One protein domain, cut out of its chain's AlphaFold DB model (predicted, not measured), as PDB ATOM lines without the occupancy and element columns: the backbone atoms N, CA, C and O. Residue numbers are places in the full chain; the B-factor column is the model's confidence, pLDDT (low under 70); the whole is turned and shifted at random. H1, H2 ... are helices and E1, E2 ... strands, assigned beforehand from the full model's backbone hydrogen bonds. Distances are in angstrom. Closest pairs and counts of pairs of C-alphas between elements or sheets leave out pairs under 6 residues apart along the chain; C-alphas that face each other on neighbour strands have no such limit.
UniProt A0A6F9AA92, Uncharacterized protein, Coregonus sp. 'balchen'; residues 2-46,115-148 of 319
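AT A GLANCE: This is residues 2 to 46 and 115 to 148 of the 319 residues of an uncharacterized protein of Coregonus sp. 'balchen' (UniProt A0A6F9AA92). A twisted sheet of four strands makes a wall, with H1 near its E1 edge and H3 past its E4 edge, each reaching the sheet with part of its length. H2 is held off the sheet next to H1, far from H3, and the contacts among the helices are few. The printed part has 79 residues with three named helices and four named strands, in the order H1, E1, E2, H2, E3, E4, H3; the sheet runs E1, E2, E3, E4, antiparallel throughout, and the class is mixed, helices and strands. The whole is compact, with a radius of gyration of the C-alphas of 12.6 A and spans of 35 by 29 by 23 A.

IN THESE COORDINATES: H1 is residues 4 to 12, 12.2 A long, beginning at C-alpha 4 at (168.421, 106.742, 109.031). E1 is residues 16 to 20, 12.4 A, and E2 is residues 24 to 29, 16.4 A. H2, residues 31 to 44, is the longest helix at 19.9 A. After the cut come E3, residues 116 to 121, 16.5 A, beginning at C-alpha 116 at (158.561, 119.254, 93.180), and E4, residues 128 to 131, 9.6 A. H3 is residues 135 to 144, 14.3 A, ending at C-alpha 144 at (146.583, 118.161, 102.543).

HOW THE PARTS SIT: From edge to edge of the sheet the strands' lines turn by 76 degrees. The hairpin E1 and E2 is antiparallel at 159 degrees, with N 18 and O 26 within hydrogen-bond range at 2.8 A. E2 and E3 are antiparallel at 158 degrees, with N 27 and O 118 at 3.1 A. The hairpin E3 and E4 is antiparallel at 147 degrees, with N 129 and O 119 at 2.9 A. H1 only grazes the sheet, with its residues 7 to 11; the closest C-alphas of H1 and E1 are those of Leu 10 and Val 17, 7.5 A apart. H3 only grazes the sheet too, with its residues 137 to 141; the closest C-alphas of H3 and E4 are those of Ser 137 and Val 131, 7.6 A apart. H2 is not on the sheet. With its residues 37 to 41 alone H2 only just touches H1, with 3 pairs of C-alphas within 8 A, the closest those of Val 37 and Leu 9 at 6.7 A; they run opposite ways at a shallow tilt of 31 degrees. H3 is apart from H1 and from H2. In H1 and H3 every O i to N i+4 pair is within hydrogen-bond range, and in H2 9 of 10.

THE WHOLE: The two C-alphas farthest apart are those of Pro 21 and Pro 148, 36.2 A. Residues 47 to 114 are not printed, and C-alphas 46 and 115 are 30.2 A apart across this cut, in the link from H2 to E3. Of the links that are printed whole, E3 to E4 is short, with 6 residues, and the others are tight. The mean pLDDT of the printed part is 78.7; 23 residues are under 70, among them residues 115 to 133.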
ATOM      1  N   LEU A   2     167.436 113.562 110.669       75.50
ATOM      2  CA  LEU A   2     166.418 112.559 110.343       75.50
ATOM      3  C   LEU A   2     166.884 111.158 110.772       75.50
ATOM      4  O   LEU A   2     168.078 110.869 110.659       75.50
ATOM      5  N   PRO A   3     165.967 110.282 111.220       86.69
ATOM      6  CA  PRO A   3     166.270 108.871 111.418       86.69
ATOM      7  C   PRO A   3     166.803 108.260 110.113       86.69
ATOM      8  O   PRO A   3     166.292 108.565 109.029       86.69
ATOM      9  N   ASN A   4     167.820 107.400 110.202       91.75
ATOM     10  CA  ASN A   4     168.421 106.742 109.031       91.75
ATOM     11  C   ASN A   4     167.380 105.949 108.223       91.75
ATOM     12  O   ASN A   4     167.509 105.808 107.009       91.75
ATOM     13  N   GLU A   5     166.326 105.482 108.887       91.62
ATOM     14  CA  GLU A   5     165.188 104.777 108.309       91.62
ATOM     15  C   GLU A   5     164.421 105.654 107.308       91.62
ATOM     16  O   GLU A   5     164.032 105.183 106.242       91.62
ATOM     17  N   VAL A   6     164.249 106.947 107.608       91.88
ATOM     18  CA  VAL A   6     163.548 107.891 106.720       91.88
ATOM     19  C   VAL A   6     164.371 108.157 105.462       91.88
ATOM     20  O   VAL A   6     163.821 108.208 104.363       91.88
ATOM     21  N   LEU A   7     165.693 108.290 105.606       93.00
ATOM     22  CA  LEU A   7     166.595 108.484 104.471       93.00
ATOM     23  C   LEU A   7     166.640 107.246 103.569       93.00
ATOM     24  O   LEU A   7     166.562 107.389 102.352       93.00
ATOM     25  N   GLN A   8     166.688 106.043 104.152       94.62
ATOM     26  CA  GLN A   8     166.617 104.790 103.391       94.62
ATOM     27  C   GLN A   8     165.299 104.650 102.633       94.62
ATOM     28  O   GLN A   8     165.294 104.212 101.486       94.62
ATOM     29  N   LEU A   9     164.185 105.038 103.254       95.56
ATOM     30  CA  LEU A   9     162.878 104.976 102.615       95.56
ATOM     31  C   LEU A   9     162.778 105.939 101.424       95.56
ATOM     32  O   LEU A   9     162.246 105.586 100.373       95.56
ATOM     33  N   LEU A  10     163.305 107.155 101.570       95.31
ATOM     34  CA  LEU A  10     163.372 108.119 100.473       95.31
ATOM     35  C   LEU A  10     164.252 107.595  99.327       95.31
ATOM     36  O   LEU A  10     163.814 107.621  98.176       95.31
ATOM     37  N   ASP A  11     165.428 107.051  99.639       95.31
ATOM     38  CA  ASP A  11     166.344 106.465  98.650       95.31
ATOM     39  C   ASP A  11     165.711 105.269  97.913       95.31
ATOM     40  O   ASP A  11     165.752 105.195  96.686       95.31
ATOM     41  N   PHE A  12     165.000 104.392  98.632       96.50
ATOM     42  CA  PHE A  12     164.283 103.245  98.058       96.50
ATOM     43  C   PHE A  12     163.226 103.647  97.018       96.50
ATOM     44  O   PHE A  12     162.947 102.908  96.073       96.50
ATOM     45  N   HIS A  13     162.640 104.834  97.174       95.50
ATOM     46  CA  HIS A  13     161.672 105.394  96.238       95.50
ATOM     47  C   HIS A  13     162.303 106.344  95.201       95.50
ATOM     48  O   HIS A  13     161.586 107.109  94.547       95.50
ATOM     49  N   ASP A  14     163.620 106.275  95.001       96.31
ATOM     50  CA  ASP A  14     164.399 107.112  94.084       96.31
ATOM     51  C   ASP A  14     164.236 108.623  94.350       96.31
ATOM     52  O   ASP A  14     164.208 109.431  93.410       96.31
ATOM     53  N   PHE A  15     164.068 109.025  95.613       95.50
ATOM     54  CA  PHE A  15     164.133 110.435  95.983       95.50
ATOM     55  C   PHE A  15     165.581 110.858  96.182       95.50
ATOM     56  O   PHE A  15     166.328 110.255  96.945       95.50
ATOM     57  N   GLN A  16     165.955 111.959  95.543       94.75
ATOM     58  CA  GLN A  16     167.230 112.611  95.793       94.75
ATOM     59  C   GLN A  16     167.075 113.511  97.014       94.75
ATOM     60  O   GLN A  16     166.293 114.465  96.994       94.75
ATOM     61  N   VAL A  17     167.810 113.198  98.079       94.75
ATOM     62  CA  VAL A  17     167.853 113.999  99.302       94.75
ATOM     63  C   VAL A  17     169.179 114.749  99.331       94.75
ATOM     64  O   VAL A  17     170.239 114.140  99.436       94.75
ATOM     65  N   ASN A  18     169.119 116.073  99.228       92.44
ATOM     66  CA  ASN A  18     170.282 116.945  99.335       92.44
ATOM     67  C   ASN A  18     170.207 117.729 100.645       92.44
ATOM     68  O   ASN A  18     169.215 118.409 100.910       92.44
ATOM     69  N   GLU A  19     171.256 117.659 101.456       91.12
ATOM     70  CA  GLU A  19     171.351 118.453 102.677       91.12
ATOM     71  C   GLU A  19     171.741 119.894 102.338       91.12
ATOM     72  O   GLU A  19     172.761 120.159 101.698       91.12
ATOM     73  N   ILE A  20     170.883 120.836 102.724       92.62
ATOM     74  CA  ILE A  20     171.125 122.270 102.607       92.62
ATOM     75  C   ILE A  20     171.729 122.741 103.941       92.62
ATOM     76  O   ILE A  20     171.335 122.256 105.007       92.62
ATOM     77  N   PRO A  21     172.669 123.709 103.928       87.94
ATOM     78  CA  PRO A  21     173.111 124.375 105.148       87.94
ATOM     79  C   PRO A  21     171.918 124.825 106.002       87.94
ATOM     80  O   PRO A  21     170.917 125.263 105.445       87.94
ATOM     81  N   GLN A  22     172.063 124.798 107.332       86.81
ATOM     82  CA  GLN A  22     171.011 125.107 108.327       86.81
ATOM     83  C   GLN A  22     170.091 123.929 108.694       86.81
ATOM     84  O   GLN A  22     169.000 124.146 109.199       86.81
ATOM     85  N   GLY A  23     170.516 122.682 108.461       85.38
ATOM     86  CA  GLY A  23     169.721 121.513 108.852       85.38
ATOM     87  C   GLY A  23     168.455 121.337 108.012       85.38
ATOM     88  O   GLY A  23     167.527 120.651 108.426       85.38
ATOM     89  N   GLN A  24     168.394 121.949 106.830       86.12
ATOM     90  CA  GLN A  24     167.286 121.759 105.904       86.12
ATOM     91  C   GLN A  24     167.601 120.637 104.924       86.12
ATOM     92  O   GLN A  24     168.741 120.463 104.500       86.12
ATOM     93  N   LEU A  25     166.576 119.889 104.526       88.62
ATOM     94  CA  LEU A  25     166.709 118.854 103.505       88.62
ATOM     95  C   LEU A  25     165.880 119.233 102.287       88.62
ATOM     96  O   LEU A  25     164.698 119.570 102.399       88.62
ATOM     97  N   LEU A  26     166.521 119.179 101.125       89.19
ATOM     98  CA  LEU A  26     165.887 119.312  99.827       89.19
ATOM     99  C   LEU A  26     165.602 117.924  99.284       89.19
ATOM    100  O   LEU A  26     166.523 117.189  98.934       89.19
ATOM    101  N   ILE A  27     164.323 117.588  99.192       93.31
ATOM    102  CA  ILE A  27     163.886 116.305  98.650       93.31
ATOM    103  C   ILE A  27     163.326 116.547  97.252       93.31
ATOM    104  O   ILE A  27     162.393 117.337  97.075       93.31
ATOM    105  N   GLN A  28     163.898 115.856  96.271       91.31
ATOM    106  CA  GLN A  28     163.529 115.926  94.862       91.31
ATOM    107  C   GLN A  28     163.118 114.535  94.381       91.31
ATOM    108  O   GLN A  28     163.852 113.562  94.535       91.31
ATOM    109  N   GLY A  29     161.929 114.425  93.794       91.94
ATOM    110  CA  GLY A  29     161.452 113.161  93.247       91.94
ATOM    111  C   GLY A  29     160.020 113.225  92.740       91.94
ATOM    112  O   GLY A  29     159.420 114.294  92.620       91.94
ATOM    113  N   SER A  30     159.473 112.055  92.410       90.56
ATOM    114  CA  SER A  30     158.129 111.940  91.841       90.56
ATOM    115  C   SER A  30     157.055 112.019  92.917       90.56
ATOM    116  O   SER A  30     157.080 111.280  93.902       90.56
ATOM    117  N   PHE A  31     156.033 112.836  92.670       83.31
ATOM    118  CA  PHE A  31     154.892 112.939  93.571       83.31
ATOM    119  C   PHE A  31     154.170 111.594  93.786       83.31
ATOM    120  O   PHE A  31     153.787 111.256  94.905       83.31
ATOM    121  N   GLN A  32     154.022 110.785  92.733       86.81
ATOM    122  CA  GLN A  32     153.329 109.499  92.838       86.81
ATOM    123  C   GLN A  32     154.036 108.555  93.821       86.81
ATOM    124  O   GLN A  32     153.382 107.819  94.556       86.81
ATOM    125  N   LYS A  33     155.369 108.634  93.882       91.12
ATOM    126  CA  LYS A  33     156.183 107.870  94.830       91.12
ATOM    127  C   LYS A  33     156.100 108.440  96.247       91.12
ATOM    128  O   LYS A  33     156.154 107.683  97.209       91.12
ATOM    129  N   PHE A  34     155.871 109.745  96.390       89.94
ATOM    130  CA  PHE A  34     155.771 110.399  97.698       89.94
ATOM    131  C   PHE A  34     154.554 109.896  98.478       89.94
ATOM    132  O   PHE A  34     154.601 109.758  99.696       89.94
ATOM    133  N   SER A  35     153.468 109.556  97.779       89.06
ATOM    134  CA  SER A  35     152.308 108.928  98.415       89.06
ATOM    135  C   SER A  35     152.631 107.555  99.017       89.06
ATOM    136  O   SER A  35     152.053 107.218 100.049       89.06
ATOM    137  N   ALA A  36     153.523 106.775  98.396       92.19
ATOM    138  CA  ALA A  36     153.966 105.487  98.930       92.19
ATOM    139  C   ALA A  36     154.856 105.696 100.163       92.19
ATOM    140  O   ALA A  36     154.552 105.157 101.224       92.19
ATOM    141  N   VAL A  37     155.837 106.603 100.061       94.38
ATOM    142  CA  VAL A  37     156.689 107.023 101.190       94.38
ATOM    143  C   VAL A  37     155.842 107.476 102.376       94.38
ATOM    144  O   VAL A  37     156.087 107.064 103.502       94.38
ATOM    145  N   LYS A  38     154.811 108.299 102.145       89.94
ATOM    146  CA  LYS A  38     153.916 108.768 103.208       89.94
ATOM    147  C   LYS A  38     153.197 107.610 103.904       89.94
ATOM    148  O   LYS A  38     153.078 107.624 105.126       89.94
ATOM    149  N   ALA A  39     152.702 106.635 103.142       91.00
ATOM    150  CA  ALA A  39     152.008 105.479 103.698       91.00
ATOM    151  C   ALA A  39     152.944 104.588 104.533       91.00
ATOM    152  O   ALA A  39     152.513 104.054 105.552       91.00
ATOM    153  N   GLU A  40     154.209 104.455 104.129       93.94
ATOM    154  CA  GLU A  40     155.225 103.710 104.881       93.94
ATOM    155  C   GLU A  40     155.718 104.481 106.109       93.94
ATOM    156  O   GLU A  40     155.750 103.923 107.203       93.94
ATOM    157  N   LEU A  41     155.974 105.787 105.985       90.12
ATOM    158  CA  LEU A  41     156.288 106.651 107.128       90.12
ATOM    159  C   LEU A  41     155.199 106.578 108.193       90.12
ATOM    160  O   LEU A  41     155.509 106.462 109.372       90.12
ATOM    161  N   GLN A  42     153.928 106.580 107.791       87.69
ATOM    162  CA  GLN A  42     152.805 106.474 108.722       87.69
ATOM    163  C   GLN A  42     152.721 105.105 109.428       87.69
ATOM    164  O   GLN A  42     152.058 105.002 110.460       87.69
ATOM    165  N   GLN A  43     153.357 104.061 108.888       89.12
ATOM    166  CA  GLN A  43     153.482 102.754 109.546       89.12
ATOM    167  C   GLN A  43     154.705 102.679 110.462       89.12
ATOM    168  O   GLN A  43     154.643 102.020 111.497       89.12
ATOM    169  N   VAL A  44     155.808 103.321 110.069       84.38
ATOM    170  CA  VAL A  44     157.078 103.302 110.809       84.38
ATOM    171  C   VAL A  44     157.043 104.247 112.009       84.38
ATOM    172  O   VAL A  44     157.547 103.891 113.071       84.38
ATOM    173  N   LEU A  45     156.437 105.428 111.865       82.56
ATOM    174  CA  LEU A  45     156.208 106.342 112.978       82.56
ATOM    175  C   LEU A  45     155.089 105.767 113.858       82.56
ATOM    176  O   LEU A  45     153.953 105.641 113.387       82.56
ATOM    177  N   PRO A  46     155.373 105.422 115.128       71.94
ATOM    178  CA  PRO A  46     154.333 105.065 116.077       71.94
ATOM    179  C   PRO A  46     153.298 106.188 116.095       71.94
ATOM    180  O   PRO A  46     153.650 107.362 116.205       71.94
ATOM    181  N   GLU A 115     158.539 118.507  88.578       53.34
ATOM    182  CA  GLU A 115     159.587 118.482  89.585       53.34
ATOM    183  C   GLU A 115     159.104 119.301  90.783       53.34
ATOM    184  O   GLU A 115     158.735 120.472  90.654       53.34
ATOM    185  N   PHE A 116     159.015 118.647  91.936       60.22
ATOM    186  CA  PHE A 116     158.561 119.254  93.180       60.22
ATOM    187  C   PHE A 116     159.738 119.352  94.137       60.22
ATOM    188  O   PHE A 116     160.565 118.442  94.201       60.22
ATOM    189  N   PHE A 117     159.769 120.436  94.904       58.56
ATOM    190  CA  PHE A 117     160.757 120.633  95.950       58.56
ATOM    191  C   PHE A 117     160.044 120.628  97.293       58.56
ATOM    192  O   PHE A 117     159.126 121.419  97.537       58.56
ATOM    193  N   PHE A 118     160.473 119.730  98.167       67.31
ATOM    194  CA  PHE A 118     160.078 119.748  99.565       67.31
ATOM    195  C   PHE A 118     161.250 120.294 100.364       67.31
ATOM    196  O   PHE A 118     162.379 119.837 100.188       67.31
ATOM    197  N   ILE A 119     160.975 121.286 101.207       62.50
ATOM    198  CA  ILE A 119     161.933 121.785 102.193       62.50
ATOM    199  C   ILE A 119     161.394 121.374 103.559       62.50
ATOM    200  O   ILE A 119     160.271 121.739 103.914       62.50
ATOM    201  N   THR A 120     162.171 120.602 104.305       57.97
ATOM    202  CA  THR A 120     161.901 120.317 105.720       57.97
ATOM    203  C   THR A 120     162.913 121.070 106.567       57.97
ATOM    204  O   THR A 120     164.105 120.988 106.276       57.97
ATOM    205  N   ASP A 121     162.454 121.783 107.595       51.62
ATOM    206  CA  ASP A 121     163.326 122.372 108.619       51.62
ATOM    207  C   ASP A 121     163.564 121.324 109.710       51.62
ATOM    208  O   ASP A 121     162.606 120.891 110.344       51.62
ATOM    209  N   ALA A 122     164.808 120.883 109.930       48.75
ATOM    210  CA  ALA A 122     165.080 119.888 110.974       48.75
ATOM    211  C   ALA A 122     164.876 120.428 112.400       48.75
ATOM    212  O   ALA A 122     164.702 119.625 113.312       48.75
ATOM    213  N   ASP A 123     164.888 121.751 112.583       46.75
ATOM    214  CA  ASP A 123     164.712 122.404 113.888       46.75
ATOM    215  C   ASP A 123     163.235 122.694 114.223       46.75
ATOM    216  O   ASP A 123     162.910 123.069 115.349       46.75
ATOM    217  N   VAL A 124     162.325 122.511 113.260       50.69
ATOM    218  CA  VAL A 124     160.878 122.677 113.442       50.69
ATOM    219  C   VAL A 124     160.230 121.352 113.067       50.69
ATOM    220  O   VAL A 124     159.879 121.143 111.908       50.69
ATOM    221  N   GLU A 125     160.109 120.460 114.052       46.66
ATOM    222  CA  GLU A 125     159.827 119.018 113.910       46.66
ATOM    223  C   GLU A 125     158.597 118.622 113.062       46.66
ATOM    224  O   GLU A 125     158.452 117.447 112.755       46.66
ATOM    225  N   ASP A 126     157.771 119.554 112.575       53.75
ATOM    226  CA  ASP A 126     156.562 119.250 111.793       53.75
ATOM    227  C   ASP A 126     156.368 120.106 110.524       53.75
ATOM    228  O   ASP A 126     155.312 120.056 109.877       53.75
ATOM    229  N   LEU A 127     157.358 120.912 110.118       54.53
ATOM    230  CA  LEU A 127     157.178 121.862 109.015       54.53
ATOM    231  C   LEU A 127     157.592 121.286 107.649       54.53
ATOM    232  O   LEU A 127     158.695 121.520 107.154       54.53
ATOM    233  N   LEU A 128     156.668 120.587 106.981       61.31
ATOM    234  CA  LEU A 128     156.812 120.190 105.572       61.31
ATOM    235  C   LEU A 128     156.408 121.332 104.633       61.31
ATOM    236  O   LEU A 128     155.227 121.663 104.471       61.31
ATOM    237  N   ARG A 129     157.387 121.917 103.945       65.44
ATOM    238  CA  ARG A 129     157.151 122.995 102.989       65.44
ATOM    239  C   ARG A 129     157.118 122.467 101.559       65.44
ATOM    240  O   ARG A 129     158.151 122.307 100.915       65.44
ATOM    241  N   LEU A 130     155.907 122.245 101.049       66.81
ATOM    242  CA  LEU A 130     155.676 121.909  99.643       66.81
ATOM    243  C   LEU A 130     155.826 123.162  98.762       66.81
ATOM    244  O   LEU A 130     155.021 124.099  98.860       66.81
ATOM    245  N   VAL A 131     156.840 123.171  97.895       65.81
ATOM    246  CA  VAL A 131     157.090 124.217  96.898       65.81
ATOM    247  C   VAL A 131     156.976 123.611  95.500       65.81
ATOM    248  O   VAL A 131     157.834 122.855  95.053       65.81
ATOM    249  N   GLY A 132     155.912 123.975  94.788       63.94
ATOM    250  CA  GLY A 132     155.715 123.592  93.394       63.94
ATOM    251  C   GLY A 132     154.965 124.681  92.621       63.94
ATOM    252  O   GLY A 132     154.020 125.263  93.159       63.94
ATOM    253  N   PRO A 133     155.367 124.996  91.376       53.53
ATOM    254  CA  PRO A 133     154.681 125.981  90.537       53.53
ATOM    255  C   PRO A 133     153.440 125.416  89.826       53.53
ATOM    256  O   PRO A 133     152.751 126.161  89.135       53.53
ATOM    257  N   SER A 134     153.161 124.113  89.941       71.06
ATOM    258  CA  SER A 134     152.095 123.455  89.182       71.06
ATOM    259  C   SER A 134     150.711 123.643  89.814       71.06
ATOM    260  O   SER A 134     150.560 123.733  91.035       71.06
ATOM    261  N   LYS A 135     149.673 123.645  88.965       76.75
ATOM    262  CA  LYS A 135     148.258 123.577  89.379       76.75
ATOM    263  C   LYS A 135     148.017 122.400  90.327       76.75
ATOM    264  O   LYS A 135     147.353 122.554  91.347       76.75
ATOM    265  N   ASP A 136     148.646 121.271  90.024       68.75
ATOM    266  CA  ASP A 136     148.567 120.056  90.827       68.75
ATOM    267  C   ASP A 136     149.173 120.277  92.222       68.75
ATOM    268  O   ASP A 136     148.577 119.869  93.215       68.75
ATOM    269  N   SER A 137     150.284 121.025  92.333       70.88
ATOM    270  CA  SER A 137     150.862 121.421  93.629       70.88
ATOM    271  C   SER A 137     149.879 122.221  94.482       70.88
ATOM    272  O   SER A 137     149.887 122.098  95.707       70.88
ATOM    273  N   TYR A 138     149.059 123.067  93.851       74.56
ATOM    274  CA  TYR A 138     148.058 123.872  94.543       74.56
ATOM    275  C   TYR A 138     146.870 123.024  95.007       74.56
ATOM    276  O   TYR A 138     146.513 123.083  96.182       74.56
ATOM    277  N   GLU A 139     146.277 122.218  94.122       77.56
ATOM    278  CA  GLU A 139     145.141 121.346  94.465       77.56
ATOM    279  C   GLU A 139     145.511 120.370  95.582       77.56
ATOM    280  O   GLU A 139     144.782 120.199  96.559       77.56
ATOM    281  N   MET A 140     146.713 119.817  95.502       66.50
ATOM    282  CA  MET A 140     147.260 118.928  96.511       66.50
ATOM    283  C   MET A 140     147.502 119.605  97.849       66.50
ATOM    284  O   MET A 140     147.209 119.036  98.900       66.50
ATOM    285  N   LYS A 141     148.004 120.841  97.818       71.50
ATOM    286  CA  LYS A 141     148.126 121.650  99.022       71.50
ATOM    287  C   LYS A 141     146.756 121.861  99.671       71.50
ATOM    288  O   LYS A 141     146.665 121.781 100.890       71.50
ATOM    289  N   GLN A 142     145.698 122.079  98.891       75.62
ATOM    290  CA  GLN A 142     144.340 122.194  99.437       75.62
ATOM    291  C   GLN A 142     143.853 120.874 100.050       75.62
ATOM    292  O   GLN A 142     143.340 120.889 101.170       75.62
ATOM    293  N   MET A 143     144.103 119.737  99.389       70.00
ATOM    294  CA  MET A 143     143.767 118.413  99.930       70.00
ATOM    295  C   MET A 143     144.485 118.111 101.248       70.00
ATOM    296  O   MET A 143     143.857 117.638 102.191       70.00
ATOM    297  N   LEU A 144     145.791 118.387 101.328       68.62
ATOM    298  CA  LEU A 144     146.583 118.161 102.543       68.62
ATOM    299  C   LEU A 144     146.147 119.067 103.697       68.62
ATOM    300  O   LEU A 144     146.209 118.652 104.849       68.62
ATOM    301  N   LEU A 145     145.662 120.273 103.392       71.69
ATOM    302  CA  LEU A 145     145.092 121.198 104.374       71.69
ATOM    303  C   LEU A 145     143.652 120.839 104.781       71.69
ATOM    304  O   LEU A 145     143.042 121.586 105.544       71.69
ATOM    305  N   GLY A 146     143.081 119.749 104.253       74.94
ATOM    306  CA  GLY A 146     141.697 119.347 104.518       74.94
ATOM    307  C   GLY A 146     140.660 120.343 103.998       74.94
ATOM    308  O   GLY A 146     139.502 120.306 104.415       74.94
ATOM    309  N   LYS A 147     141.060 121.254 103.105       73.56
ATOM    310  CA  LYS A 147     140.154 122.231 102.509       73.56
ATOM    311  C   LYS A 147     139.436 121.555 101.345       73.56
ATOM    312  O   LYS A 147     140.112 120.956 100.501       73.56
ATOM    313  N   PRO A 148     138.093 121.612 101.278       57.16
ATOM    314  CA  PRO A 148     137.388 121.123 100.107       57.16
ATOM    315  C   PRO A 148     137.940 121.868  98.893       57.16
ATOM    316  O   PRO A 148     138.056 123.095  98.899       57.16
TER     317      PRO A 148